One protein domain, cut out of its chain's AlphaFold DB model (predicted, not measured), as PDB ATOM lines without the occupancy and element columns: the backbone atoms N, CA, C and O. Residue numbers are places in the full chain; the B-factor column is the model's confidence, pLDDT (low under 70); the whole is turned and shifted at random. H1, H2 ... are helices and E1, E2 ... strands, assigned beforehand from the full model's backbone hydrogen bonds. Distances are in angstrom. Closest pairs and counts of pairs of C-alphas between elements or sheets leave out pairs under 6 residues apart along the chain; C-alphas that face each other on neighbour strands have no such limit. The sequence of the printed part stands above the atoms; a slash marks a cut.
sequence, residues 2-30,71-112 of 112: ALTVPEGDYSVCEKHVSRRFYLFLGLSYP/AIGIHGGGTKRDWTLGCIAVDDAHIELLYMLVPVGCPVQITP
ATOM      1  N   ALA A   2      71.378 -91.667  60.011       38.09
ATOM      2  CA  ALA A   2      71.126 -91.793  61.442       38.09
ATOM      3  C   ALA A   2      71.676 -90.530  62.113       38.09
ATOM      4  O   ALA A   2      72.840 -90.187  61.906       38.09
ATOM      5  N   LEU A   3      70.827 -89.799  62.832       54.16
ATOM      6  CA  LEU A   3      71.269 -88.718  63.702       54.16
ATOM      7  C   LEU A   3      71.827 -89.382  64.959       54.16
ATOM      8  O   LEU A   3      71.070 -89.931  65.757       54.16
ATOM      9  N   THR A   4      73.150 -89.414  65.090       65.12
ATOM     10  CA  THR A   4      73.807 -89.882  66.310       65.12
ATOM     11  C   THR A   4      73.627 -88.839  67.402       65.12
ATOM     12  O   THR A   4      73.633 -87.637  67.120       65.12
ATOM     13  N   VAL A   5      73.482 -89.289  68.649       70.38
ATOM     14  CA  VAL A   5      73.636 -88.399  69.801       70.38
ATOM     15  C   VAL A   5      75.032 -87.768  69.686       70.38
ATOM     16  O   VAL A   5      76.003 -88.503  69.497       70.38
ATOM     17  N   PRO A   6      75.158 -86.437  69.703       82.62
ATOM     18  CA  PRO A   6      76.444 -85.786  69.543       82.62
ATOM     19  C   PRO A   6      77.267 -85.958  70.823       82.62
ATOM     20  O   PRO A   6      76.792 -85.686  71.924       82.62
ATOM     21  N   GLU A   7      78.511 -86.401  70.673       89.56
ATOM     22  CA  GLU A   7      79.490 -86.409  71.760       89.56
ATOM     23  C   GLU A   7      79.865 -84.974  72.148       89.56
ATOM     24  O   GLU A   7      79.826 -84.055  71.323       89.56
ATOM     25  N   GLY A   8      80.234 -84.770  73.409       92.38
ATOM     26  CA  GLY A   8      80.687 -83.478  73.911       92.38
ATOM     27  C   GLY A   8      80.068 -83.077  75.242       92.38
ATOM     28  O   GLY A   8      79.396 -83.858  75.915       92.38
ATOM     29  N   ASP A   9      80.334 -81.827  75.608       94.75
ATOM     30  CA  ASP A   9      79.901 -81.232  76.864       94.75
ATOM     31  C   ASP A   9      78.638 -80.392  76.644       94.75
ATOM     32  O   ASP A   9      78.589 -79.497  75.788       94.75
ATOM     33  N   TYR A  10      77.618 -80.682  77.444       94.88
ATOM     34  CA  TYR A  10      76.304 -80.054  77.424       94.88
ATOM     35  C   TYR A  10      75.818 -79.794  78.851       94.88
ATOM     36  O   TYR A  10      76.509 -80.017  79.845       94.88
ATOM     37  N   SER A  11      74.586 -79.321  78.952       95.88
ATOM     38  CA  SER A  11      73.843 -79.214  80.195       95.88
ATOM     39  C   SER A  11      72.374 -79.531  79.953       95.88
ATOM     40  O   SER A  11      71.890 -79.400  78.825       95.88
ATOM     41  N   VAL A  12      71.645 -79.912  81.000       96.81
ATOM     42  CA  VAL A  12      70.179 -79.954  80.935       96.81
ATOM     43  C   VAL A  12      69.659 -78.522  80.859       96.81
ATOM     44  O   VAL A  12      69.740 -77.791  81.840       96.81
ATOM     45  N   CYS A  13      69.141 -78.093  79.713       96.12
ATOM     46  CA  CYS A  13      68.690 -76.714  79.514       96.12
ATOM     47  C   CYS A  13      67.182 -76.539  79.758       96.12
ATOM     48  O   CYS A  13      66.730 -75.434  80.058       96.12
ATOM     49  N   GLU A  14      66.410 -77.627  79.701       96.19
ATOM     50  CA  GLU A  14      64.997 -77.657  80.078       96.19
ATOM     51  C   GLU A  14      64.571 -79.043  80.578       96.19
ATOM     52  O   GLU A  14      65.206 -80.055  80.278       96.19
ATOM     53  N   LYS A  15      63.458 -79.092  81.317       97.00
ATOM     54  CA  LYS A  15      62.765 -80.339  81.645       97.00
ATOM     55  C   LYS A  15      61.255 -80.159  81.593       97.00
ATOM     56  O   LYS A  15      60.750 -79.140  82.068       97.00
ATOM     57  N   HIS A  16      60.542 -81.123  81.016       96.62
ATOM     58  CA  HIS A  16      59.086 -81.062  80.897       96.62
ATOM     59  C   HIS A  16      58.426 -82.449  80.861       96.62
ATOM     60  O   HIS A  16      59.047 -83.454  80.503       96.62
ATOM     61  N   VAL A  17      57.135 -82.495  81.203       96.69
ATOM     62  CA  VAL A  17      56.280 -83.673  80.999       96.69
ATOM     63  C   VAL A  17      55.905 -83.760  79.524       96.69
ATOM     64  O   VAL A  17      55.431 -82.783  78.942       96.69
ATOM     65  N   SER A  18      56.093 -84.929  78.917       91.69
ATOM     66  CA  SER A  18      55.881 -85.136  77.485       91.69
ATOM     67  C   SER A  18      54.847 -86.222  77.232       91.69
ATOM     68  O   SER A  18      54.992 -87.356  77.676       91.69
ATOM     69  N   ARG A  19      53.833 -85.926  76.411       88.88
ATOM     70  CA  ARG A  19      52.876 -86.952  75.966       88.88
ATOM     71  C   ARG A  19      53.543 -88.043  75.117       88.88
ATOM     72  O   ARG A  19      53.061 -89.170  75.089       88.88
ATOM     73  N   ARG A  20      54.623 -87.706  74.403       86.19
ATOM     74  CA  ARG A  20      55.352 -88.646  73.539       86.19
ATOM     75  C   ARG A  20      56.368 -89.478  74.320       86.19
ATOM     76  O   ARG A  20      56.506 -90.662  74.030       86.19
ATOM     77  N   PHE A  21      57.058 -88.861  75.278       89.62
ATOM     78  CA  PHE A  21      58.224 -89.455  75.936       89.62
ATOM     79  C   PHE A  21      58.073 -89.668  77.444       89.62
ATOM     80  O   PHE A  21      59.058 -89.956  78.112       89.62
ATOM     81  N   TYR A  22      56.864 -89.500  77.982       93.50
ATOM     82  CA  TYR A  22      56.568 -89.476  79.415       93.50
ATOM     83  C   TYR A  22      57.227 -88.292  80.151       93.50
ATOM     84  O   TYR A  22      56.543 -87.330  80.509       93.50
ATOM     85  N   LEU A  23      58.552 -88.288  80.273       95.69
ATOM     86  CA  LEU A  23      59.368 -87.203  80.819       95.69
ATOM     87  C   LEU A  23      60.534 -86.917  79.870       95.69
ATOM     88  O   LEU A  23      61.072 -87.838  79.255       95.69
ATOM     89  N   PHE A  24      60.917 -85.648  79.747       95.31
ATOM     90  CA  PHE A  24      61.991 -85.220  78.854       95.31
ATOM     91  C   PHE A  24      62.947 -84.255  79.557       95.31
ATOM     92  O   PHE A  24      62.511 -83.274  80.167       95.31
ATOM     93  N   LEU A  25      64.246 -84.532  79.439       96.75
ATOM     94  CA  LEU A  25      65.352 -83.674  79.854       96.75
ATOM     95  C   LEU A  25      66.095 -83.199  78.604       96.75
ATOM     96  O   LEU A  25      66.844 -83.967  77.999       96.75
ATOM     97  N   GLY A  26      65.873 -81.948  78.211       95.38
ATOM     98  CA  GLY A  26      66.472 -81.365  77.015       95.38
ATOM     99  C   GLY A  26      67.924 -80.971  77.244       95.38
ATOM    100  O   GLY A  26      68.246 -80.324  78.242       95.38
ATOM    101  N   LEU A  27      68.799 -81.334  76.310       94.94
ATOM    102  CA  LEU A  27      70.219 -80.998  76.353       94.94
ATOM    103  C   LEU A  27      70.502 -79.695  75.605       94.94
ATOM    104  O   LEU A  27      69.901 -79.396  74.573       94.94
ATOM    105  N   SER A  28      71.496 -78.950  76.082       95.38
ATOM    106  CA  SER A  28      71.978 -77.703  75.480       95.38
ATOM    107  C   SER A  28      72.789 -77.911  74.192       95.38
ATOM    108  O   SER A  28      73.747 -77.179  73.948       95.38
ATOM    109  N   TYR A  29      72.453 -78.917  73.387       94.31
ATOM    110  CA  TYR A  29      72.964 -79.043  72.027       94.31
ATOM    111  C   TYR A  29      72.203 -78.076  71.102       94.31
ATOM    112  O   TYR A  29      70.979 -77.963  71.228       94.31
ATOM    113  N   PRO A  30      72.874 -77.416  70.141       95.00
ATOM    114  CA  PRO A  30      74.324 -77.420  69.907       95.00
ATOM    115  C   PRO A  30      75.113 -76.604  70.939       95.00
ATOM    116  O   PRO A  30      74.683 -75.522  71.343       95.00
ATOM    117  N   ALA A  71      66.658 -80.042  70.294       87.94
ATOM    118  CA  ALA A  71      65.610 -80.782  70.998       87.94
ATOM    119  C   ALA A  71      65.973 -82.259  71.230       87.94
ATOM    120  O   ALA A  71      65.103 -83.127  71.259       87.94
ATOM    121  N   ILE A  72      67.271 -82.532  71.387       90.19
ATOM    122  CA  ILE A  72      67.767 -83.830  71.823       90.19
ATOM    123  C   ILE A  72      67.799 -83.869  73.346       90.19
ATOM    124  O   ILE A  72      67.981 -82.843  74.006       90.19
ATOM    125  N   GLY A  73      67.604 -85.051  73.911       92.50
ATOM    126  CA  GLY A  73      67.435 -85.175  75.346       92.50
ATOM    127  C   GLY A  73      67.486 -86.597  75.858       92.50
ATOM    128  O   GLY A  73      67.559 -87.551  75.080       92.50
ATOM    129  N   ILE A  74      67.414 -86.711  77.181       93.50
ATOM    130  CA  ILE A  74      67.195 -87.974  77.884       93.50
ATOM    131  C   ILE A  74      65.701 -88.089  78.161       93.50
ATOM    132  O   ILE A  74      65.089 -87.124  78.631       93.50
ATOM    133  N   HIS A  75      65.097 -89.233  77.858       93.62
ATOM    134  CA  HIS A  75      63.650 -89.368  77.974       93.62
ATOM    135  C   HIS A  75      63.167 -90.777  78.321       93.62
ATOM    136  O   HIS A  75      63.887 -91.753  78.128       93.62
ATOM    137  N   GLY A  76      61.926 -90.867  78.809       92.19
ATOM    138  CA  GLY A  76      61.226 -92.128  79.085       92.19
ATOM    139  C   GLY A  76      60.495 -92.705  77.872       92.19
ATOM    140  O   GLY A  76      60.748 -92.346  76.725       92.19
ATOM    141  N   GLY A  77      59.537 -93.596  78.097       86.94
ATOM    142  CA  GLY A  77      58.815 -94.310  77.041       86.94
ATOM    143  C   GLY A  77      59.510 -95.595  76.577       86.94
ATOM    144  O   GLY A  77      59.063 -96.203  75.598       86.94
ATOM    145  N   GLY A  78      60.557 -96.014  77.299       78.69
ATOM    146  CA  GLY A  78      61.271 -97.275  77.131       78.69
ATOM    147  C   GLY A  78      62.315 -97.278  76.013       78.69
ATOM    148  O   GLY A  78      62.183 -96.621  74.982       78.69
ATOM    149  N   THR A  79      63.333 -98.123  76.180       70.31
ATOM    150  CA  THR A  79      64.495 -98.268  75.272       70.31
ATOM    151  C   THR A  79      64.163 -98.809  73.875       70.31
ATOM    152  O   THR A  79      65.011 -98.827  72.987       70.31
ATOM    153  N   LYS A  80      62.917 -99.243  73.650       66.75
ATOM    154  CA  LYS A  80      62.433 -99.749  72.353       66.75
ATOM    155  C   LYS A  80      62.023 -98.637  71.384       66.75
ATOM    156  O   LYS A  80      61.717 -98.934  70.230       66.75
ATOM    157  N   ARG A  81      61.947 -97.384  71.847       57.59
ATOM    158  CA  ARG A  81      61.536 -96.225  71.047       57.59
ATOM    159  C   ARG A  81      62.721 -95.277  70.854       57.59
ATOM    160  O   ARG A  81      63.321 -94.828  71.815       57.59
ATOM    161  N   ASP A  82      63.004 -94.989  69.584       56.47
ATOM    162  CA  ASP A  82      63.846 -93.904  69.070       56.47
ATOM    163  C   ASP A  82      65.287 -93.788  69.607       56.47
ATOM    164  O   ASP A  82      65.632 -92.879  70.352       56.47
ATOM    165  N   TRP A  83      66.185 -94.602  69.043       54.38
ATOM    166  CA  TRP A  83      67.605 -94.233  68.853       54.38
ATOM    167  C   TRP A  83      67.844 -93.474  67.528       54.38
ATOM    168  O   TRP A  83      68.975 -93.299  67.086       54.38
ATOM    169  N   THR A  84      66.780 -93.059  66.834       53.06
ATOM    170  CA  THR A  84      66.825 -92.654  65.416       53.06
ATOM    171  C   THR A  84      66.951 -91.145  65.185       53.06
ATOM    172  O   THR A  84      67.233 -90.733  64.060       53.06
ATOM    173  N   LEU A  85      66.777 -90.318  66.225       63.72
ATOM    174  CA  LEU A  85      66.775 -88.848  66.132       63.72
ATOM    175  C   LEU A  85      67.801 -88.158  67.052       63.72
ATOM    176  O   LEU A  85      67.740 -86.944  67.219       63.72
ATOM    177  N   GLY A  86      68.741 -88.910  67.634       72.12
ATOM    178  CA  GLY A  86      69.791 -88.359  68.502       72.12
ATOM    179  C   GLY A  86      69.387 -88.147  69.967       72.12
ATOM    180  O   GLY A  86      70.068 -87.408  70.672       72.12
ATOM    181  N   CYS A  87      68.310 -88.786  70.436       85.12
ATOM    182  CA  CYS A  87      67.910 -88.810  71.847       85.12
ATOM    183  C   CYS A  87      68.413 -90.066  72.579       85.12
ATOM    184  O   CYS A  87      68.715 -91.085  71.959       85.12
ATOM    185  N   ILE A  88      68.447 -89.992  73.911       88.00
ATOM    186  CA  ILE A  88      68.817 -91.087  74.812       88.00
ATOM    187  C   ILE A  88      67.544 -91.585  75.507       88.00
ATOM    188  O   ILE A  88      67.029 -90.946  76.425       88.00
ATOM    189  N   ALA A  89      67.027 -92.730  75.066       90.00
ATOM    190  CA  ALA A  89      65.857 -93.360  75.671       90.00
ATOM    191  C   ALA A  89      66.259 -94.238  76.865       90.00
ATOM    192  O   ALA A  89      67.151 -95.081  76.749       90.00
ATOM    193  N   VAL A  90      65.562 -94.080  77.989       91.31
ATOM    194  CA  VAL A  90      65.692 -94.917  79.189       91.31
ATOM    195  C   VAL A  90      64.324 -95.456  79.613       91.31
ATOM    196  O   VAL A  90      63.280 -95.033  79.114       91.31
ATOM    197  N   ASP A  91      64.320 -96.421  80.530       92.62
ATOM    198  CA  ASP A  91      63.077 -96.911  81.129       92.62
ATOM    199  C   ASP A  91      62.420 -95.843  82.013       92.62
ATOM    200  O   ASP A  91      63.099 -94.983  82.581       92.62
ATOM    201  N   ASP A  92      61.096 -95.927  82.167       93.94
ATOM    202  CA  ASP A  92      60.299 -94.917  82.875       93.94
ATOM    203  C   ASP A  92      60.785 -94.680  84.314       93.94
ATOM    204  O   ASP A  92      60.962 -93.537  84.731       93.94
ATOM    205  N   ALA A  93      61.134 -95.749  85.034       95.31
ATOM    206  CA  ALA A  93      61.679 -95.648  86.389       95.31
ATOM    207  C   ALA A  93      63.015 -94.877  86.444       95.31
ATOM    208  O   ALA A  93      63.288 -94.155  87.404       95.31
ATOM    209  N   HIS A  94      63.856 -94.999  85.412       95.75
ATOM    210  CA  HIS A  94      65.129 -94.280  85.350       95.75
ATOM    211  C   HIS A  94      64.921 -92.803  85.014       95.75
ATOM    212  O   HIS A  94      65.558 -91.949  85.637       95.75
ATOM    213  N   ILE A  95      64.025 -92.475  84.072       96.25
ATOM    214  CA  ILE A  95      63.768 -91.064  83.760       96.25
ATOM    215  C   ILE A  95      63.086 -90.346  84.926       96.25
ATOM    216  O   ILE A  95      63.390 -89.182  85.151       96.25
ATOM    217  N   GLU A  96      62.233 -91.013  85.707       97.50
ATOM    218  CA  GLU A  96      61.636 -90.431  86.916       97.50
ATOM    219  C   GLU A  96      62.709 -90.016  87.924       97.50
ATOM    220  O   GLU A  96      62.698 -88.885  88.419       97.50
ATOM    221  N   LEU A  97      63.682 -90.898  88.174       97.56
ATOM    222  CA  LEU A  97      64.799 -90.608  89.066       97.56
ATOM    223  C   LEU A  97      65.628 -89.423  88.555       97.56
ATOM    224  O   LEU A  97      65.903 -88.486  89.309       97.56
ATOM    225  N   LEU A  98      65.985 -89.427  87.268       97.12
ATOM    226  CA  LEU A  98      66.727 -88.324  86.657       97.12
ATOM    227  C   LEU A  98      65.933 -87.014  86.711       97.12
ATOM    228  O   LEU A  98      66.483 -85.976  87.062       97.12
ATOM    229  N   TYR A  99      64.632 -87.042  86.429       97.38
ATOM    230  CA  TYR A  99      63.785 -85.850  86.420       97.38
ATOM    231  C   TYR A  99      63.674 -85.189  87.803       97.38
ATOM    232  O   TYR A  99      63.610 -83.953  87.904       97.38
ATOM    233  N   MET A 100      63.684 -86.001  88.865       97.31
ATOM    234  CA  MET A 100      63.704 -85.531  90.251       97.31
ATOM    235  C   MET A 100      65.071 -84.985  90.670       97.31
ATOM    236  O   MET A 100      65.135 -83.917  91.276       97.31
ATOM    237  N   LEU A 101      66.155 -85.699  90.351       97.75
ATOM    238  CA  LEU A 101      67.490 -85.398  90.875       97.75
ATOM    239  C   LEU A 101      68.274 -84.378  90.047       97.75
ATOM    240  O   LEU A 101      69.132 -83.687  90.591       97.75
ATOM    241  N   VAL A 102      68.002 -84.279  88.746       97.25
ATOM    242  CA  VAL A 102      68.780 -83.451  87.822       97.25
ATOM    243  C   VAL A 102      68.131 -82.064  87.680       97.25
ATOM    244  O   VAL A 102      67.000 -81.938  87.182       97.25
ATOM    245  N   PRO A 103      68.805 -80.986  88.128       97.00
ATOM    246  CA  PRO A 103      68.332 -79.625  87.913       97.00
ATOM    247  C   PRO A 103      68.639 -79.130  86.492       97.00
ATOM    248  O   PRO A 103      69.563 -79.604  85.831       97.00
ATOM    249  N   VAL A 104      67.897 -78.113  86.042       96.38
ATOM    250  CA  VAL A 104      68.300 -77.317  84.869       96.38
ATOM    251  C   VAL A 104      69.647 -76.651  85.172       96.38
ATOM    252  O   VAL A 104      69.864 -76.155  86.276       96.38
ATOM    253  N   GLY A 105      70.556 -76.677  84.202       95.38
ATOM    254  CA  GLY A 105      71.953 -76.272  84.326       95.38
ATOM    255  C   GLY A 105      72.900 -77.404  84.734       95.38
ATOM    256  O   GLY A 105      74.109 -77.189  84.739       95.38
ATOM    257  N   CYS A 106      72.395 -78.605  85.053       96.88
ATOM    258  CA  CYS A 106      73.252 -79.743  85.387       96.88
ATOM    259  C   CYS A 106      74.160 -80.100  84.198       96.88
ATOM    260  O   CYS A 106      73.625 -80.331  83.108       96.88
ATOM    261  N   PRO A 107      75.495 -80.148  84.378       96.12
ATOM    262  CA  PRO A 107      76.421 -80.555  83.327       96.12
ATOM    263  C   PRO A 107      76.180 -82.001  82.885       96.12
ATOM    264  O   PRO A 107      75.955 -82.883  83.711       96.12
ATOM    265  N   VAL A 108      76.268 -82.240  81.580       95.06
ATOM    266  CA  VAL A 108      76.141 -83.560  80.958       95.06
ATOM    267  C   VAL A 108      77.310 -83.741  80.005       95.06
ATOM    268  O   VAL A 108      77.517 -82.912  79.123       95.06
ATOM    269  N   GLN A 109      78.051 -84.831  80.163       95.50
ATOM    270  CA  GLN A 109      79.102 -85.222  79.233       95.50
ATOM    271  C   GLN A 109      78.658 -86.473  78.478       95.50
ATOM    272  O   GLN A 109      78.208 -87.438  79.094       95.50
ATOM    273  N   ILE A 110      78.775 -86.441  77.152       91.25
ATOM    274  CA  ILE A 110      78.468 -87.576  76.276       91.25
ATOM    275  C   ILE A 110      79.772 -88.039  75.638       91.25
ATOM    276  O   ILE A 110      80.435 -87.264  74.945       91.25
ATOM    277  N   THR A 111      80.130 -89.294  75.891       89.62
ATOM    278  CA  THR A 111      81.353 -89.955  75.418       89.62
ATOM    279  C   THR A 111      81.011 -91.276  74.713       89.62
ATOM    280  O   THR A 111      79.882 -91.745  74.883       89.62
ATOM    281  N   PRO A 112      81.959 -91.872  73.960       83.81
ATOM    282  CA  PRO A 112      81.808 -93.206  73.374       83.81
ATOM    283  C   PRO A 112      81.469 -94.308  74.386       83.81
ATOM    284  O   PRO A 112      81.904 -94.189  75.557       83.81
TER     285      PRO A 112
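AT A GLANCE: This is residues 2 to 30 and 71 to 112 of the 112 residues of the protein "L,D-transpeptidase" of Armatimonadetes bacterium (UniProt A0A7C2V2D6). What is the shape? A four-stranded sheet, curled like part of a barrel, has H1 packed slantwise over one face, making two layers, a sheet and a helix. What builds it? The printed part has 71 residues, under half in named elements: E1, E2, E3, H1, E4 along the chain, class mixed. The antiparallel sheet runs E3 E2 E1 E4; the whole is compact, radius of gyration of the C-alphas 11.1 A, spanning 28 by 26 by 19 A.

IN THESE COORDINATES: Where are the strands? E1, residues 8 to 18, starts at C-alpha 8 (80.687, -83.478, 73.911), spans 25.1 A and bends by 62 degrees at residue 15. E2 is residues 22 to 27, 16.4 A; E3, 73 to 75; E4, 107 to 110, ending at C-alpha 110 (78.468, -87.576, 76.276). Where is the helix? H1 is residues 92 to 101, 14.4 A.

HOW THE PARTS SIT: How do strands pair? N 24 and O 16 are 3.0 A apart in the hairpin E1 and E2, N 25 and O 74 2.8 A in E3 and E2, N 10 and O 108 2.8 A in E1 and E4. Where is H1? Its height over the sheet is 8.5 A, over E2 and, only just, E3 with 3 C-alphas; its closest C-alphas to E3 are Ile 95 and His 75, 6.0 A. Every O i to N i+4 pair in H1 is within hydrogen-bond range.

THE WHOLE: Is anything missing? Residues 31 to 70 are cut out; C-alphas 30 and 71 are 9.4 A apart. Where is confidence low? Residues 2 to 4 and 80 to 85 are under 70; the latter lie in the long link E3 to H1.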